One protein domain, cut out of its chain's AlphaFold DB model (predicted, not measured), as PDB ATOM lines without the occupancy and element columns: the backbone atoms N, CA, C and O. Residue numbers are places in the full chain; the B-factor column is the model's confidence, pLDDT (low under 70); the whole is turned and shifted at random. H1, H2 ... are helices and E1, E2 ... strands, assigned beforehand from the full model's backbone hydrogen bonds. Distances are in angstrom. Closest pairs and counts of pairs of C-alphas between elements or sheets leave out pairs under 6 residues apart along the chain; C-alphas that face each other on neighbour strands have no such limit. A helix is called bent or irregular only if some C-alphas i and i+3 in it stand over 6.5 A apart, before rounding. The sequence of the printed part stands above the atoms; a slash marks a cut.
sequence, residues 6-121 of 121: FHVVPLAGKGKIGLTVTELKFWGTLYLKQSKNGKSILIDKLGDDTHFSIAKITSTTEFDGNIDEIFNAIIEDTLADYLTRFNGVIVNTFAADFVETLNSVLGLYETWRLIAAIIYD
ATOM      1  N   PHE A   6     180.999 190.522 215.342       45.12
ATOM      2  CA  PHE A   6     180.071 189.777 216.200       45.12
ATOM      3  C   PHE A   6     179.176 190.673 217.066       45.12
ATOM      4  O   PHE A   6     178.137 190.214 217.530       45.12
ATOM      5  N   HIS A   7     179.536 191.944 217.284       45.28
ATOM      6  CA  HIS A   7     178.703 192.881 218.052       45.28
ATOM      7  C   HIS A   7     177.655 193.617 217.203       45.28
ATOM      8  O   HIS A   7     176.728 194.201 217.760       45.28
ATOM      9  N   VAL A   8     177.792 193.617 215.872       48.16
ATOM     10  CA  VAL A   8     176.861 194.311 214.958       48.16
ATOM     11  C   VAL A   8     175.855 193.339 214.339       48.16
ATOM     12  O   VAL A   8     174.733 193.735 214.032       48.16
ATOM     13  N   VAL A   9     176.221 192.061 214.217       44.69
ATOM     14  CA  VAL A   9     175.344 190.986 213.742       44.69
ATOM     15  C   VAL A   9     175.439 189.830 214.738       44.69
ATOM     16  O   VAL A   9     176.545 189.334 214.960       44.69
ATOM     17  N   PRO A  10     174.332 189.384 215.359       43.62
ATOM     18  CA  PRO A  10     174.358 188.239 216.257       43.62
ATOM     19  C   PRO A  10     174.610 186.958 215.446       43.62
ATOM     20  O   PRO A  10     173.684 186.251 215.075       43.62
ATOM     21  N   LEU A  11     175.878 186.640 215.170       52.12
ATOM     22  CA  LEU A  11     176.315 185.419 214.471       52.12
ATOM     23  C   LEU A  11     176.336 184.193 215.407       52.12
ATOM     24  O   LEU A  11     177.185 183.312 215.287       52.12
ATOM     25  N   ALA A  12     175.435 184.148 216.389       51.22
ATOM     26  CA  ALA A  12     175.302 183.033 217.317       51.22
ATOM     27  C   ALA A  12     174.130 182.150 216.871       51.22
ATOM     28  O   ALA A  12     172.994 182.348 217.290       51.22
ATOM     29  N   GLY A  13     174.417 181.166 216.017       53.28
ATOM     30  CA  GLY A  13     173.433 180.210 215.508       53.28
ATOM     31  C   GLY A  13     174.050 178.837 215.245       53.28
ATOM     32  O   GLY A  13     175.239 178.722 214.950       53.28
ATOM     33  N   LYS A  14     173.251 177.770 215.367       59.50
ATOM     34  CA  LYS A  14     173.629 176.427 214.900       59.50
ATOM     35  C   LYS A  14     173.364 176.368 213.399       59.50
ATOM     36  O   LYS A  14     172.239 176.103 213.000       59.50
ATOM     37  N   GLY A  15     174.396 176.631 212.610       68.12
ATOM     38  CA  GLY A  15     174.291 176.764 211.162       68.12
ATOM     39  C   GLY A  15     175.311 175.938 210.383       68.12
ATOM     40  O   GLY A  15     176.237 175.361 210.958       68.12
ATOM     41  N   LYS A  16     175.154 175.896 209.059       78.50
ATOM     42  CA  LYS A  16     176.156 175.376 208.122       78.50
ATOM     43  C   LYS A  16     176.815 176.554 207.429       78.50
ATOM     44  O   LYS A  16     176.134 177.318 206.762       78.50
ATOM     45  N   ILE A  17     178.134 176.674 207.545       80.62
ATOM     46  CA  ILE A  17     178.903 177.650 206.768       80.62
ATOM     47  C   ILE A  17     179.370 176.968 205.487       80.62
ATOM     48  O   ILE A  17     180.070 175.956 205.539       80.62
ATOM     49  N   GLY A  18     178.975 177.529 204.349       84.19
ATOM     50  CA  GLY A  18     179.411 177.096 203.028       84.19
ATOM     51  C   GLY A  18     180.064 178.258 202.299       84.19
ATOM     52  O   GLY A  18     179.446 179.310 202.138       84.19
ATOM     53  N   LEU A  19     181.314 178.076 201.873       87.38
ATOM     54  CA  LEU A  19     182.061 179.056 201.090       87.38
ATOM     55  C   LEU A  19     182.672 178.369 199.877       87.38
ATOM     56  O   LEU A  19     183.345 177.349 200.018       87.38
ATOM     57  N   THR A  20     182.466 178.947 198.697       91.94
ATOM     58  CA  THR A  20     183.143 178.510 197.474       91.94
ATOM     59  C   THR A  20     184.032 179.633 196.971       91.94
ATOM     60  O   THR A  20     183.565 180.724 196.652       91.94
ATOM     61  N   VAL A  21     185.329 179.354 196.892       91.25
ATOM     62  CA  VAL A  21     186.327 180.268 196.335       91.25
ATOM     63  C   VAL A  21     186.472 179.966 194.848       91.25
ATOM     64  O   VAL A  21     186.819 178.850 194.469       91.25
ATOM     65  N   THR A  22     186.208 180.961 194.005       93.06
ATOM     66  CA  THR A  22     186.316 180.857 192.546       93.06
ATOM     67  C   THR A  22     187.542 181.629 192.064       93.06
ATOM     68  O   THR A  22     187.723 182.798 192.406       93.06
ATOM     69  N   GLU A  23     188.376 180.958 191.265       92.19
ATOM     70  CA  GLU A  23     189.637 181.476 190.713       92.19
ATOM     71  C   GLU A  23     190.610 182.035 191.765       92.19
ATOM     72  O   GLU A  23     190.998 183.205 191.728       92.19
ATOM     73  N   LEU A  24     191.057 181.175 192.683       91.94
ATOM     74  CA  LEU A  24     192.235 181.473 193.493       91.94
ATOM     75  C   LEU A  24     193.489 181.372 192.614       91.94
ATOM     76  O   LEU A  24     193.850 180.288 192.156       91.94
ATOM     77  N   LYS A  25     194.157 182.503 192.394       93.06
ATOM     78  CA  LYS A  25     195.451 182.574 191.702       93.06
ATOM     79  C   LYS A  25     196.517 182.924 192.721       93.06
ATOM     80  O   LYS A  25     196.327 183.850 193.498       93.06
ATOM     81  N   PHE A  26     197.628 182.203 192.691       91.50
ATOM     82  CA  PHE A  26     198.793 182.433 193.536       91.50
ATOM     83  C   PHE A  26     200.020 182.542 192.637       91.50
ATOM     84  O   PHE A  26     200.180 181.733 191.721       91.50
ATOM     85  N   TRP A  27     200.864 183.541 192.871       93.38
ATOM     86  CA  TRP A  27     202.081 183.760 192.095       93.38
ATOM     87  C   TRP A  27     203.158 184.417 192.954       93.38
ATOM     88  O   TRP A  27     202.857 185.096 193.932       93.38
ATOM     89  N   GLY A  28     204.416 184.209 192.583       93.75
ATOM     90  CA  GLY A  28     205.569 184.751 193.293       93.75
ATOM     91  C   GLY A  28     206.808 183.898 193.082       93.75
ATOM     92  O   GLY A  28     206.762 182.852 192.425       93.75
ATOM     93  N   THR A  29     207.913 184.337 193.671       94.88
ATOM     94  CA  THR A  29     209.176 183.607 193.629       94.88
ATOM     95  C   THR A  29     209.232 182.552 194.737       94.88
ATOM     96  O   THR A  29     208.922 182.824 195.895       94.88
ATOM     97  N   LEU A  30     209.677 181.338 194.405       94.06
ATOM     98  CA  LEU A  30     209.956 180.280 195.381       94.06
ATOM     99  C   LEU A  30     211.460 180.026 195.440       94.06
ATOM    100  O   LEU A  30     212.072 179.645 194.443       94.06
ATOM    101  N   TYR A  31     212.051 180.195 196.620       94.94
ATOM    102  CA  TYR A  31     213.437 179.808 196.858       94.94
ATOM    103  C   TYR A  31     213.468 178.349 197.282       94.94
ATOM    104  O   TYR A  31     212.773 177.959 198.220       94.94
ATOM    105  N   LEU A  32     214.260 177.537 196.588       94.12
ATOM    106  CA  LEU A  32     214.332 176.097 196.810       94.12
ATOM    107  C   LEU A  32     215.619 175.724 197.545       94.12
ATOM    108  O   LEU A  32     216.658 176.361 197.373       94.12
ATOM    109  N   LYS A  33     215.560 174.648 198.327       93.88
ATOM    110  CA  LYS A  33     216.717 174.025 198.972       93.88
ATOM    111  C   LYS A  33     216.658 172.512 198.860       93.88
ATOM    112  O   LYS A  33     215.591 171.921 198.718       93.88
ATOM    113  N   GLN A  34     217.812 171.874 198.988       94.19
ATOM    114  CA  GLN A  34     217.874 170.428 199.134       94.19
ATOM    115  C   GLN A  34     217.481 170.022 200.563       94.19
ATOM    116  O   GLN A  34     217.824 170.694 201.541       94.19
ATOM    117  N   SER A  35     216.760 168.910 200.702       94.19
ATOM    118  CA  SER A  35     216.461 168.307 201.999       94.19
ATOM    119  C   SER A  35     217.734 167.833 202.710       94.19
ATOM    120  O   SER A  35     218.736 167.495 202.085       94.19
ATOM    121  N   LYS A  36     217.680 167.716 204.045       91.00
ATOM    122  CA  LYS A  36     218.833 167.282 204.862       91.00
ATOM    123  C   LYS A  36     219.364 165.891 204.496       91.00
ATOM    124  O   LYS A  36     220.548 165.629 204.658       91.00
ATOM    125  N   ASN A  37     218.494 164.998 204.024       91.12
ATOM    126  CA  ASN A  37     218.875 163.659 203.564       91.12
ATOM    127  C   ASN A  37     219.355 163.636 202.098       91.12
ATOM    128  O   ASN A  37     219.661 162.565 201.582       91.12
ATOM    129  N   GLY A  38     219.383 164.787 201.420       89.62
ATOM    130  CA  GLY A  38     219.844 164.938 200.042       89.62
ATOM    131  C   GLY A  38     218.866 164.455 198.968       89.62
ATOM    132  O   GLY A  38     219.193 164.496 197.784       89.62
ATOM    133  N   LYS A  39     217.680 163.968 199.348       92.56
ATOM    134  CA  LYS A  39     216.782 163.243 198.437       92.56
ATOM    135  C   LYS A  39     215.706 164.103 197.785       92.56
ATOM    136  O   LYS A  39     215.251 163.758 196.698       92.56
ATOM    137  N   SER A  40     215.308 165.203 198.409       95.00
ATOM    138  CA  SER A  40     214.118 165.964 198.027       95.00
ATOM    139  C   SER A  40     214.460 167.426 197.790       95.00
ATOM    140  O   SER A  40     215.340 167.992 198.438       95.00
ATOM    141  N   ILE A  41     213.728 168.043 196.875       94.88
ATOM    142  CA  ILE A  41     213.682 169.492 196.709       94.88
ATOM    143  C   ILE A  41     212.590 170.012 197.632       94.88
ATOM    144  O   ILE A  41     211.441 169.581 197.551       94.88
ATOM    145  N   LEU A  42     212.974 170.917 198.518       95.88
ATOM    146  CA  LEU A  42     212.102 171.579 199.473       95.88
ATOM    147  C   LEU A  42     212.040 173.069 199.157       95.88
ATOM    148  O   LEU A  42     212.924 173.626 198.505       95.88
ATOM    149  N   ILE A  43     211.016 173.725 199.677       95.81
ATOM    150  CA  ILE A  43     210.900 175.176 199.666       95.81
ATOM    151  C   ILE A  43     211.681 175.712 200.870       95.81
ATOM    152  O   ILE A  43     211.510 175.249 201.999       95.81
ATOM    153  N   ASP A  44     212.580 176.658 200.637       95.75
ATOM    154  CA  ASP A  44     213.283 177.376 201.695       95.75
ATOM    155  C   ASP A  44     212.436 178.524 202.235       95.75
ATOM    156  O   ASP A  44     212.187 178.595 203.437       95.75
ATOM    157  N   LYS A  45     211.955 179.376 201.326       94.50
ATOM    158  CA  LYS A  45     211.080 180.508 201.626       94.50
ATOM    159  C   LYS A  45     210.302 180.961 200.390       94.50
ATOM    160  O   LYS A  45     210.698 180.685 199.254       94.50
ATOM    161  N   LEU A  46     209.229 181.703 200.640       94.81
ATOM    162  CA  LEU A  46     208.536 182.499 199.630       94.81
ATOM    163  C   LEU A  46     209.300 183.817 199.411       94.81
ATOM    164  O   LEU A  46     209.953 184.312 200.333       94.81
ATOM    165  N   GLY A  47     209.270 184.348 198.193       93.12
ATOM    166  CA  GLY A  47     209.803 185.669 197.871       93.12
ATOM    167  C   GLY A  47     208.866 186.788 198.310       93.12
ATOM    168  O   GLY A  47     207.665 186.575 198.475       93.12
ATOM    169  N   ASP A  48     209.413 187.993 198.465       90.44
ATOM    170  CA  ASP A  48     208.647 189.176 198.885       90.44
ATOM    171  C   ASP A  48     207.614 189.622 197.827       90.44
ATOM    172  O   ASP A  48     206.701 190.385 198.127       90.44
ATOM    173  N   ASP A  49     207.746 189.128 196.591       92.31
ATOM    174  CA  ASP A  49     206.837 189.309 195.453       92.31
ATOM    175  C   ASP A  49     205.664 188.313 195.441       92.31
ATOM    176  O   ASP A  49     204.939 188.210 194.449       92.31
ATOM    177  N   THR A  50     205.497 187.534 196.512       93.50
ATOM    178  CA  THR A  50     204.455 186.513 196.584       93.50
ATOM    179  C   THR A  50     203.100 187.123 196.911       93.50
ATOM    180  O   THR A  50     202.906 187.770 197.941       93.50
ATOM    181  N   HIS A  51     202.130 186.852 196.046       92.81
ATOM    182  CA  HIS A  51     200.788 187.403 196.107       92.81
ATOM    183  C   HIS A  51     199.742 186.359 195.712       92.81
ATOM    184  O   HIS A  51     200.025 185.349 195.063       92.81
ATOM    185  N   PHE A  52     198.494 186.629 196.086       93.25
ATOM    186  CA  PHE A  52     197.348 185.896 195.566       93.25
ATOM    187  C   PHE A  52     196.194 186.838 195.234       93.25
ATOM    188  O   PHE A  52     196.095 187.946 195.760       93.25
ATOM    189  N   SER A  53     195.288 186.370 194.384       92.19
ATOM    190  CA  SER A  53     194.007 187.017 194.112       92.19
ATOM    191  C   SER A  53     192.888 185.998 194.135       92.19
ATOM    192  O   SER A  53     193.077 184.855 193.716       92.19
ATOM    193  N   ILE A  54     191.710 186.447 194.544       92.62
ATOM    194  CA  ILE A  54     190.476 185.675 194.492       92.62
ATOM    195  C   ILE A  54     189.493 186.462 193.637       92.62
ATOM    196  O   ILE A  54     189.216 187.617 193.947       92.62
ATOM    197  N   ALA A  55     188.968 185.858 192.569       89.69
ATOM    198  CA  ALA A  55     188.015 186.559 191.711       89.69
ATOM    199  C   ALA A  55     186.640 186.689 192.373       89.69
ATOM    200  O   ALA A  55     186.011 187.739 192.298       89.69
ATOM    201  N   LYS A  56     186.162 185.613 193.009       90.38
ATOM    202  CA  LYS A  56     184.854 185.602 193.665       90.38
ATOM    203  C   LYS A  56     184.836 184.636 194.840       90.38
ATOM    204  O   LYS A  56     185.428 183.558 194.779       90.38
ATOM    205  N   ILE A  57     184.096 185.000 195.880       90.06
ATOM    206  CA  ILE A  57     183.677 184.082 196.936       90.06
ATOM    207  C   ILE A  57     182.156 184.051 196.916       90.06
ATOM    208  O   ILE A  57     181.530 185.105 196.927       90.06
ATOM    209  N   THR A  58     181.567 182.863 196.844       89.12
ATOM    210  CA  THR A  58     180.126 182.682 197.064       89.12
ATOM    211  C   THR A  58     179.884 182.064 198.425       89.12
ATOM    212  O   THR A  58     180.708 181.275 198.906       89.12
ATOM    213  N   SER A  59     178.762 182.415 199.050       86.62
ATOM    214  CA  SER A  59     178.387 181.856 200.345       86.62
ATOM    215  C   SER A  59     177.006 181.224 200.308       86.62
ATOM    216  O   SER A  59     176.044 181.807 199.824       86.62
ATOM    217  N   THR A  60     176.927 180.006 200.834       86.19
ATOM    218  CA  THR A  60     175.685 179.254 201.036       86.19
ATOM    219  C   THR A  60     175.489 179.006 202.529       86.19
ATOM    220  O   THR A  60     175.180 177.889 202.945       86.19
ATOM    221  N   THR A  61     175.814 180.006 203.351       83.44
ATOM    222  CA  THR A  61     175.735 179.885 204.803       83.44
ATOM    223  C   THR A  61     174.279 179.944 205.247       83.44
ATOM    224  O   THR A  61     173.541 180.841 204.845       83.44
ATOM    225  N   GLU A  62     173.889 178.991 206.087       83.38
ATOM    226  CA  GLU A  62     172.566 178.878 206.704       83.38
ATOM    227  C   GLU A  62     172.747 178.979 208.223       83.38
ATOM    228  O   GLU A  62     173.493 178.174 208.783       83.38
ATOM    229  N   PHE A  63     172.098 179.930 208.900       77.31
ATOM    230  CA  PHE A  63     172.097 180.047 210.362       77.31
ATOM    231  C   PHE A  63     170.718 179.723 210.936       77.31
ATOM    232  O   PHE A  63     170.519 178.634 211.470       77.31
ATOM    233  N   ASP A  64     169.783 180.670 210.865       75.25
ATOM    234  CA  ASP A  64     168.439 180.568 211.452       75.25
ATOM    235  C   ASP A  64     167.327 181.026 210.493       75.25
ATOM    236  O   ASP A  64     166.158 181.070 210.880       75.25
ATOM    237  N   GLY A  65     167.684 181.345 209.243       69.44
ATOM    238  CA  GLY A  65     166.778 181.845 208.215       69.44
ATOM    239  C   GLY A  65     166.481 183.347 208.286       69.44
ATOM    240  O   GLY A  65     165.860 183.862 207.362       69.44
ATOM    241  N   ASN A  66     166.921 184.068 209.326       71.19
ATOM    242  CA  ASN A  66     166.631 185.502 209.469       71.19
ATOM    243  C   ASN A  66     167.744 186.391 208.914       71.19
ATOM    244  O   ASN A  66     167.469 187.441 208.333       71.19
ATOM    245  N   ILE A  67     169.002 185.998 209.126       75.38
ATOM    246  CA  ILE A  67     170.176 186.807 208.747       75.38
ATOM    247  C   ILE A  67     170.981 186.204 207.594       75.38
ATOM    248  O   ILE A  67     171.937 186.823 207.129       75.38
ATOM    249  N   ASP A  68     170.591 185.022 207.125       79.19
ATOM    250  CA  ASP A  68     171.350 184.195 206.186       79.19
ATOM    251  C   ASP A  68     171.593 184.919 204.857       79.19
ATOM    252  O   ASP A  68     172.730 185.015 204.397       79.19
ATOM    253  N   GLU A  69     170.546 185.505 204.268       82.62
ATOM    254  CA  GLU A  69     170.655 186.252 203.008       82.62
ATOM    255  C   GLU A  69     171.563 187.478 203.144       82.62
ATOM    256  O   GLU A  69     172.409 187.722 202.283       82.62
ATOM    257  N   ILE A  70     171.434 188.221 204.249       83.31
ATOM    258  CA  ILE A  70     172.247 189.414 204.520       83.31
ATOM    259  C   ILE A  70     173.714 189.014 204.690       83.31
ATOM    260  O   ILE A  70     174.604 189.649 204.126       83.31
ATOM    261  N   PHE A  71     173.977 187.951 205.448       82.94
ATOM    262  CA  PHE A  71     175.327 187.462 205.683       82.94
ATOM    263  C   PHE A  71     175.986 186.963 204.397       82.94
ATOM    264  O   PHE A  71     177.117 187.352 204.100       82.94
ATOM    265  N   ASN A  72     175.269 186.155 203.612       86.50
ATOM    266  CA  ASN A  72     175.766 185.667 202.333       86.50
ATOM    267  C   ASN A  72     176.078 186.843 201.399       86.50
ATOM    268  O   ASN A  72     177.187 186.908 200.876       86.50
ATOM    269  N   ALA A  73     175.179 187.827 201.283       85.38
ATOM    270  CA  ALA A  73     175.403 189.021 200.469       85.38
ATOM    271  C   ALA A  73     176.648 189.816 200.902       85.38
ATOM    272  O   ALA A  73     177.444 190.210 200.054       85.38
ATOM    273  N   ILE A  74     176.863 190.006 202.211       85.44
ATOM    274  CA  ILE A  74     178.065 190.683 202.725       85.44
ATOM    275  C   ILE A  74     179.330 189.916 202.333       85.44
ATOM    276  O   ILE A  74     180.312 190.530 201.909       85.44
ATOM    277  N   ILE A  75     179.329 188.588 202.463       85.50
ATOM    278  CA  ILE A  75     180.482 187.771 202.074       85.50
ATOM    279  C   ILE A  75     180.752 187.884 200.576       85.50
ATOM    280  O   ILE A  75     181.904 188.105 200.195       85.50
ATOM    281  N   GLU A  76     179.721 187.744 199.741       86.62
ATOM    282  CA  GLU A  76     179.891 187.773 198.285       86.62
ATOM    283  C   GLU A  76     180.386 189.130 197.784       86.62
ATOM    284  O   GLU A  76     181.204 189.171 196.866       86.62
ATOM    285  N   ASP A  77     179.934 190.224 198.403       84.12
ATOM    286  CA  ASP A  77     180.278 191.582 197.980       84.12
ATOM    287  C   ASP A  77     181.650 192.039 198.502       84.12
ATOM    288  O   ASP A  77     182.379 192.760 197.825       84.12
ATOM    289  N   THR A  78     182.044 191.613 199.710       86.12
ATOM    290  CA  THR A  78     183.194 192.229 200.399       86.12
ATOM    291  C   THR A  78     184.385 191.308 200.613       86.12
ATOM    292  O   THR A  78     185.525 191.781 200.624       86.12
ATOM    293  N   LEU A  79     184.175 189.999 200.795       85.69
ATOM    294  CA  LEU A  79     185.235 189.134 201.313       85.69
ATOM    295  C   LEU A  79     186.342 188.891 200.281       85.69
ATOM    296  O   LEU A  79     187.522 188.940 200.631       85.69
ATOM    297  N   ALA A  80     185.978 188.657 199.016       82.62
ATOM    298  CA  ALA A  80     186.944 188.420 197.938       82.62
ATOM    299  C   ALA A  80     187.858 189.638 197.730       82.62
ATOM    300  O   ALA A  80     189.085 189.512 197.668       82.62
ATOM    301  N   ASP A  81     187.245 190.819 197.711       84.56
ATOM    302  CA  ASP A  81     187.911 192.109 197.599       84.56
ATOM    303  C   ASP A  81     188.846 192.364 198.779       84.56
ATOM    304  O   ASP A  81     190.002 192.747 198.597       84.56
ATOM    305  N   TYR A  82     188.374 192.113 200.001       87.50
ATOM    306  CA  TYR A  82     189.169 192.293 201.209       87.50
ATOM    307  C   TYR A  82     190.398 191.375 201.217       87.50
ATOM    308  O   TYR A  82     191.524 191.846 201.382       87.50
ATOM    309  N   LEU A  83     190.208 190.075 200.975       88.00
ATOM    310  CA  LEU A  83     191.307 189.108 200.946       88.00
ATOM    311  C   LEU A  83     192.313 189.424 199.837       88.00
ATOM    312  O   LEU A  83     193.519 189.354 200.070       88.00
ATOM    313  N   THR A  84     191.835 189.839 198.662       87.19
ATOM    314  CA  THR A  84     192.708 190.244 197.556       87.19
ATOM    315  C   THR A  84     193.465 191.533 197.878       87.19
ATOM    316  O   THR A  84     194.639 191.637 197.547       87.19
ATOM    317  N   ARG A  85     192.869 192.512 198.567       89.12
ATOM    318  CA  ARG A  85     193.565 193.759 198.947       89.12
ATOM    319  C   ARG A  85     194.656 193.536 199.992       89.12
ATOM    320  O   ARG A  85     195.721 194.139 199.898       89.12
ATOM    321  N   PHE A  86     194.414 192.665 200.970       89.25
ATOM    322  CA  PHE A  86     195.371 192.368 202.042       89.25
ATOM    323  C   PHE A  86     196.291 191.182 201.732       89.25
ATOM    324  O   PHE A  86     197.006 190.715 202.622       89.25
ATOM    325  N   ASN A  87     196.311 190.714 200.479       89.75
ATOM    326  CA  ASN A  87     196.962 189.463 200.104       89.75
ATOM    327  C   ASN A  87     198.432 189.387 200.558       89.75
ATOM    328  O   ASN A  87     198.819 188.392 201.157       89.75
ATOM    329  N   GLY A  88     199.224 190.453 200.388       87.81
ATOM    330  CA  GLY A  88     200.652 190.426 200.719       87.81
ATOM    331  C   GLY A  88     200.905 190.294 202.222       87.81
ATOM    332  O   GLY A  88     201.793 189.563 202.649       87.81
ATOM    333  N   VAL A  89     200.074 190.942 203.046       88.81
ATOM    334  CA  VAL A  89     200.153 190.816 204.510       88.81
ATOM    335  C   VAL A  89     199.785 189.398 204.938       88.81
ATOM    336  O   VAL A  89     200.476 188.812 205.769       88.81
ATOM    337  N   ILE A  90     198.730 188.831 204.348       88.12
ATOM    338  CA  ILE A  90     198.280 187.463 204.629       88.12
ATOM    339  C   ILE A  90     199.381 186.467 204.251       88.12
ATOM    340  O   ILE A  90     199.788 185.670 205.091       88.12
ATOM    341  N   VAL A  91     199.920 186.555 203.032       90.19
ATOM    342  CA  VAL A  91     201.012 185.689 202.565       90.19
ATOM    343  C   VAL A  91     202.195 185.752 203.518       90.19
ATOM    344  O   VAL A  91     202.632 184.713 203.991       90.19
ATOM    345  N   ASN A  92     202.671 186.948 203.863       88.81
ATOM    346  CA  ASN A  92     203.830 187.097 204.743       88.81
ATOM    347  C   ASN A  92     203.578 186.556 206.154       88.81
ATOM    348  O   ASN A  92     204.490 186.015 206.776       88.81
ATOM    349  N   THR A  93     202.344 186.667 206.648       91.25
ATOM    350  CA  THR A  93     201.962 186.149 207.969       91.25
ATOM    351  C   THR A  93     201.971 184.620 207.995       91.25
ATOM    352  O   THR A  93     202.458 184.034 208.955       91.25
ATOM    353  N   PHE A  94     201.470 183.973 206.938       89.56
ATOM    354  CA  PHE A  94     201.319 182.513 206.872       89.56
ATOM    355  C   PHE A  94     202.407 181.810 206.046       89.56
ATOM    356  O   PHE A  94     202.338 180.601 205.832       89.56
ATOM    357  N   ALA A  95     203.423 182.539 205.574       90.88
ATOM    358  CA  ALA A  95     204.461 182.007 204.694       90.88
ATOM    359  C   ALA A  95     205.190 180.813 205.319       90.88
ATOM    360  O   ALA A  95     205.423 179.813 204.643       90.88
ATOM    361  N   ALA A  96     205.530 180.906 206.607       90.94
ATOM    362  CA  ALA A  96     206.220 179.839 207.325       90.94
ATOM    363  C   ALA A  96     205.369 178.562 207.396       90.94
ATOM    364  O   ALA A  96     205.836 177.503 206.979       90.94
ATOM    365  N   ASP A  97     204.109 178.682 207.822       93.25
ATOM    366  CA  ASP A  97     203.171 177.557 207.934       93.25
ATOM    367  C   ASP A  97     202.904 176.903 206.570       93.25
ATOM    368  O   ASP A  97     202.847 175.676 206.446       93.25
ATOM    369  N   PHE A  98     202.778 177.717 205.519       90.62
ATOM    370  CA  PHE A  98     202.608 177.239 204.150       90.62
ATOM    371  C   PHE A  98     203.830 176.444 203.673       90.62
ATOM    372  O   PHE A  98     203.686 175.341 203.139       90.62
ATOM    373  N   VAL A  99     205.037 176.972 203.900       94.69
ATOM    374  CA  VAL A  99     206.298 176.299 203.558       94.69
ATOM    375  C   VAL A  99     206.451 174.997 204.340       94.69
ATOM    376  O   VAL A  99     206.826 173.980 203.756       94.69
ATOM    377  N   GLU A 100     206.142 174.994 205.637       95.44
ATOM    378  CA  GLU A 100     206.180 173.793 206.474       95.44
ATOM    379  C   GLU A 100     205.210 172.724 205.960       95.44
ATOM    380  O   GLU A 100     205.610 171.580 205.724       95.44
ATOM    381  N   THR A 101     203.960 173.115 205.697       94.50
ATOM    382  CA  THR A 101     202.915 172.213 205.201       94.50
ATOM    383  C   THR A 101     203.309 171.597 203.862       94.50
ATOM    384  O   THR A 101     203.271 170.374 203.714       94.50
ATOM    385  N   LEU A 102     203.747 172.405 202.892       93.12
ATOM    386  CA  LEU A 102     204.181 171.882 201.596       93.12
ATOM    387  C   LEU A 102     205.407 170.978 201.726       93.12
ATOM    388  O   LEU A 102     205.443 169.909 201.121       93.12
ATOM    389  N   ASN A 103     206.389 171.353 202.545       95.50
ATOM    390  CA  ASN A 103     207.586 170.540 202.744       95.50
ATOM    391  C   ASN A 103     207.298 169.196 203.417       95.50
ATOM    392  O   ASN A 103     208.002 168.228 203.122       95.50
ATOM    393  N   SER A 104     206.262 169.105 204.257       95.31
ATOM    394  CA  SER A 104     205.819 167.831 204.840       95.31
ATOM    395  C   SER A 104     205.406 166.814 203.770       95.31
ATOM    396  O   SER A 104     205.614 165.615 203.942       95.31
ATOM    397  N   VAL A 105     204.898 167.301 202.632       93.88
ATOM    398  CA  VAL A 105     204.516 166.486 201.476       93.88
ATOM    399  C   VAL A 105     205.692 166.315 200.514       93.88
ATOM    400  O   VAL A 105     206.006 165.192 200.133       93.88
ATOM    401  N   LEU A 106     206.384 167.399 200.140       92.81
ATOM    402  CA  LEU A 106     207.509 167.356 199.191       92.81
ATOM    403  C   LEU A 106     208.656 166.460 199.683       92.81
ATOM    404  O   LEU A 106     209.281 165.760 198.886       92.81
ATOM    405  N   GLY A 107     208.901 166.433 200.995       93.06
ATOM    406  CA  GLY A 107     209.925 165.592 201.616       93.06
ATOM    407  C   GLY A 107     209.663 164.085 201.528       93.06
ATOM    408  O   GLY A 107     210.574 163.303 201.796       93.06
ATOM    409  N   LEU A 108     208.455 163.663 201.136       93.25
ATOM    410  CA  LEU A 108     208.113 162.249 200.941       93.25
ATOM    411  C   LEU A 108     208.654 161.682 199.620       93.25
ATOM    412  O   LEU A 108     208.672 160.466 199.439       93.25
ATOM    413  N   TYR A 109     209.101 162.542 198.701       92.31
ATOM    414  CA  TYR A 109     209.466 162.160 197.338       92.31
ATOM    415  C   TYR A 109     210.956 162.399 197.056       92.31
ATOM    416  O   TYR A 109     211.525 163.412 197.467       92.31
ATOM    417  N   GLU A 110     211.598 161.499 196.302       91.81
ATOM    418  CA  GLU A 110     213.011 161.626 195.900       91.81
ATOM    419  C   GLU A 110     213.190 162.556 194.681       91.81
ATOM    420  O   GLU A 110     213.711 162.168 193.634       91.81
ATOM    421  N   THR A 111     212.724 163.800 194.793       91.75
ATOM    422  CA  THR A 111     212.695 164.754 193.675       91.75
ATOM    423  C   THR A 111     214.059 165.345 193.319       91.75
ATOM    424  O   THR A 111     214.224 165.826 192.201       91.75
ATOM    425  N   TRP A 112     215.067 165.271 194.197       88.88
ATOM    426  CA  TRP A 112     216.395 165.844 193.925       88.88
ATOM    427  C   TRP A 112     217.052 165.244 192.682       88.88
ATOM    428  O   TRP A 112     217.679 165.959 191.905       88.88
ATOM    429  N   ARG A 113     216.853 163.941 192.446       85.06
ATOM    430  CA  ARG A 113     217.399 163.247 191.271       85.06
ATOM    431  C   ARG A 113     216.921 163.851 189.947       85.06
ATOM    432  O   ARG A 113     217.666 163.801 188.978       85.06
ATOM    433  N   LEU A 114     215.722 164.442 189.922       84.56
ATOM    434  CA  LEU A 114     215.159 165.075 188.726       84.56
ATOM    435  C   LEU A 114     215.960 166.311 188.310       84.56
ATOM    436  O   LEU A 114     216.204 166.512 187.128       84.56
ATOM    437  N   ILE A 115     216.383 167.125 189.281       80.06
ATOM    438  CA  ILE A 115     217.177 168.329 189.016       80.06
ATOM    439  C   ILE A 115     218.671 168.002 188.930       80.06
ATOM    440  O   ILE A 115     219.372 168.599 188.120       80.06
ATOM    441  N   ALA A 116     219.167 167.034 189.706       79.25
ATOM    442  CA  ALA A 116     220.564 166.608 189.639       79.25
ATOM    443  C   ALA A 116     220.963 166.161 188.222       79.25
ATOM    444  O   ALA A 116     222.059 166.484 187.780       79.25
ATOM    445  N   ALA A 117     220.061 165.498 187.492       76.94
ATOM    446  CA  ALA A 117     220.288 165.141 186.093       76.94
ATOM    447  C   ALA A 117     220.518 166.362 185.179       76.94
ATOM    448  O   ALA A 117     221.234 166.256 184.202       76.94
ATOM    449  N   ILE A 118     219.937 167.521 185.503       78.00
ATOM    450  CA  ILE A 118     220.070 168.754 184.711       78.00
ATOM    451  C   ILE A 118     221.314 169.554 185.124       78.00
ATOM    452  O   ILE A 118     221.903 170.246 184.305       78.00
ATOM    453  N   ILE A 119     221.690 169.513 186.408       73.19
ATOM    454  CA  ILE A 119     222.803 170.309 186.956       73.19
ATOM    455  C   ILE A 119     224.172 169.675 186.675       73.19
ATOM    456  O   ILE A 119     225.165 170.396 186.604       73.19
ATOM    457  N   TYR A 120     224.236 168.345 186.598       68.31
ATOM    458  CA  TYR A 120     225.491 167.596 186.473       68.31
ATOM    459  C   TYR A 120     225.749 167.019 185.069       68.31
ATOM    460  O   TYR A 120     226.746 166.312 184.910       68.31
ATOM    461  N   ASP A 121     224.890 167.328 184.092       52.00
ATOM    462  CA  ASP A 121     225.169 167.178 182.652       52.00
ATOM    463  C   ASP A 121     225.898 168.425 182.111       52.00
ATOM    464  O   ASP A 121     226.757 168.264 181.210       52.00
TER     465      ASP A 121
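Overview. This is residues 6 to 121 of the 121 residues of the protein "(diamondback moth) hypothetical protein" of Plutella xylostella (UniProt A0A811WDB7). The model is a slim rod of two two-stranded ribbons, E1 with E4 and E2 with E3, set end to end at an angle, with H1 packed mainly on E4 and H2 mainly on E3. Short H3 lies at the E2 and E3 end, where residues 116 to 121 stick out; the unnamed residues 6 to 18 lie toward the other end. The printed part has 116 residues, with four named strands, then three named helices; both sheets are antiparallel, the class mixed. It is only just loose, close to extended, with a radius of gyration of the C-alphas of 20.1 A and spans of 66 by 27 by 23 A.

Arrangement. E1, residues 19 to 27, and E4, residues 51 to 59, are antiparallel at 169 degrees; N 22 and O 56, 2.8 A apart, are within hydrogen-bond range. E1 bends by 60 degrees at residue 22, E4 by 59 degrees at residue 55. The closest C-alphas of E4 and H1, residues 68 to 85, are those of Ser 53 and Thr 84, 4.9 A apart. E1 runs on into E2, residues 30 to 34, at 75 degrees. E2 and E3, residues 41 to 46, form a hairpin, antiparallel at 143 degrees, with N 33 and O 42 2.8 A apart, within hydrogen-bond range. The closest C-alphas of E3 and H2, residues 87 to 106, are those of Leu 42 and Asn 103, 5.7 A apart. H1 and H2 meet only through their link. The closest C-alphas of E3 and H3, residues 112 to 119, are those of Ile 41 and Trp 112, 5.3 A apart. O i to N i+4 pairs within range are 12 of 14 in H1, 13 of 16 in H2 and 3 of 4 in H3.

Along the chain. E1 begins at C-alpha 19, (182.061, 179.056, 201.090), and is 22.4 A long; E4 is 23.5 A, E2 13.2 A and E3 14.3 A. H1, 25.2 A, is irregular, with C-alphas 77 and 80 7.4 A apart; H2, 24.5 A, is irregular, with C-alphas 93 and 96 7.6 A apart. H3, 10.5 A, ends at C-alpha 119, (222.803, 170.309, 186.956).

Size, cuts and confidence. The two C-alphas farthest apart, those of Asn 66 and Asp 121, are 66.9 A apart. The printed part has no cut and no long link. Mean pLDDT of the printed part is 85.0, with residues 6 to 15, 65 and 120 to 121 under 70.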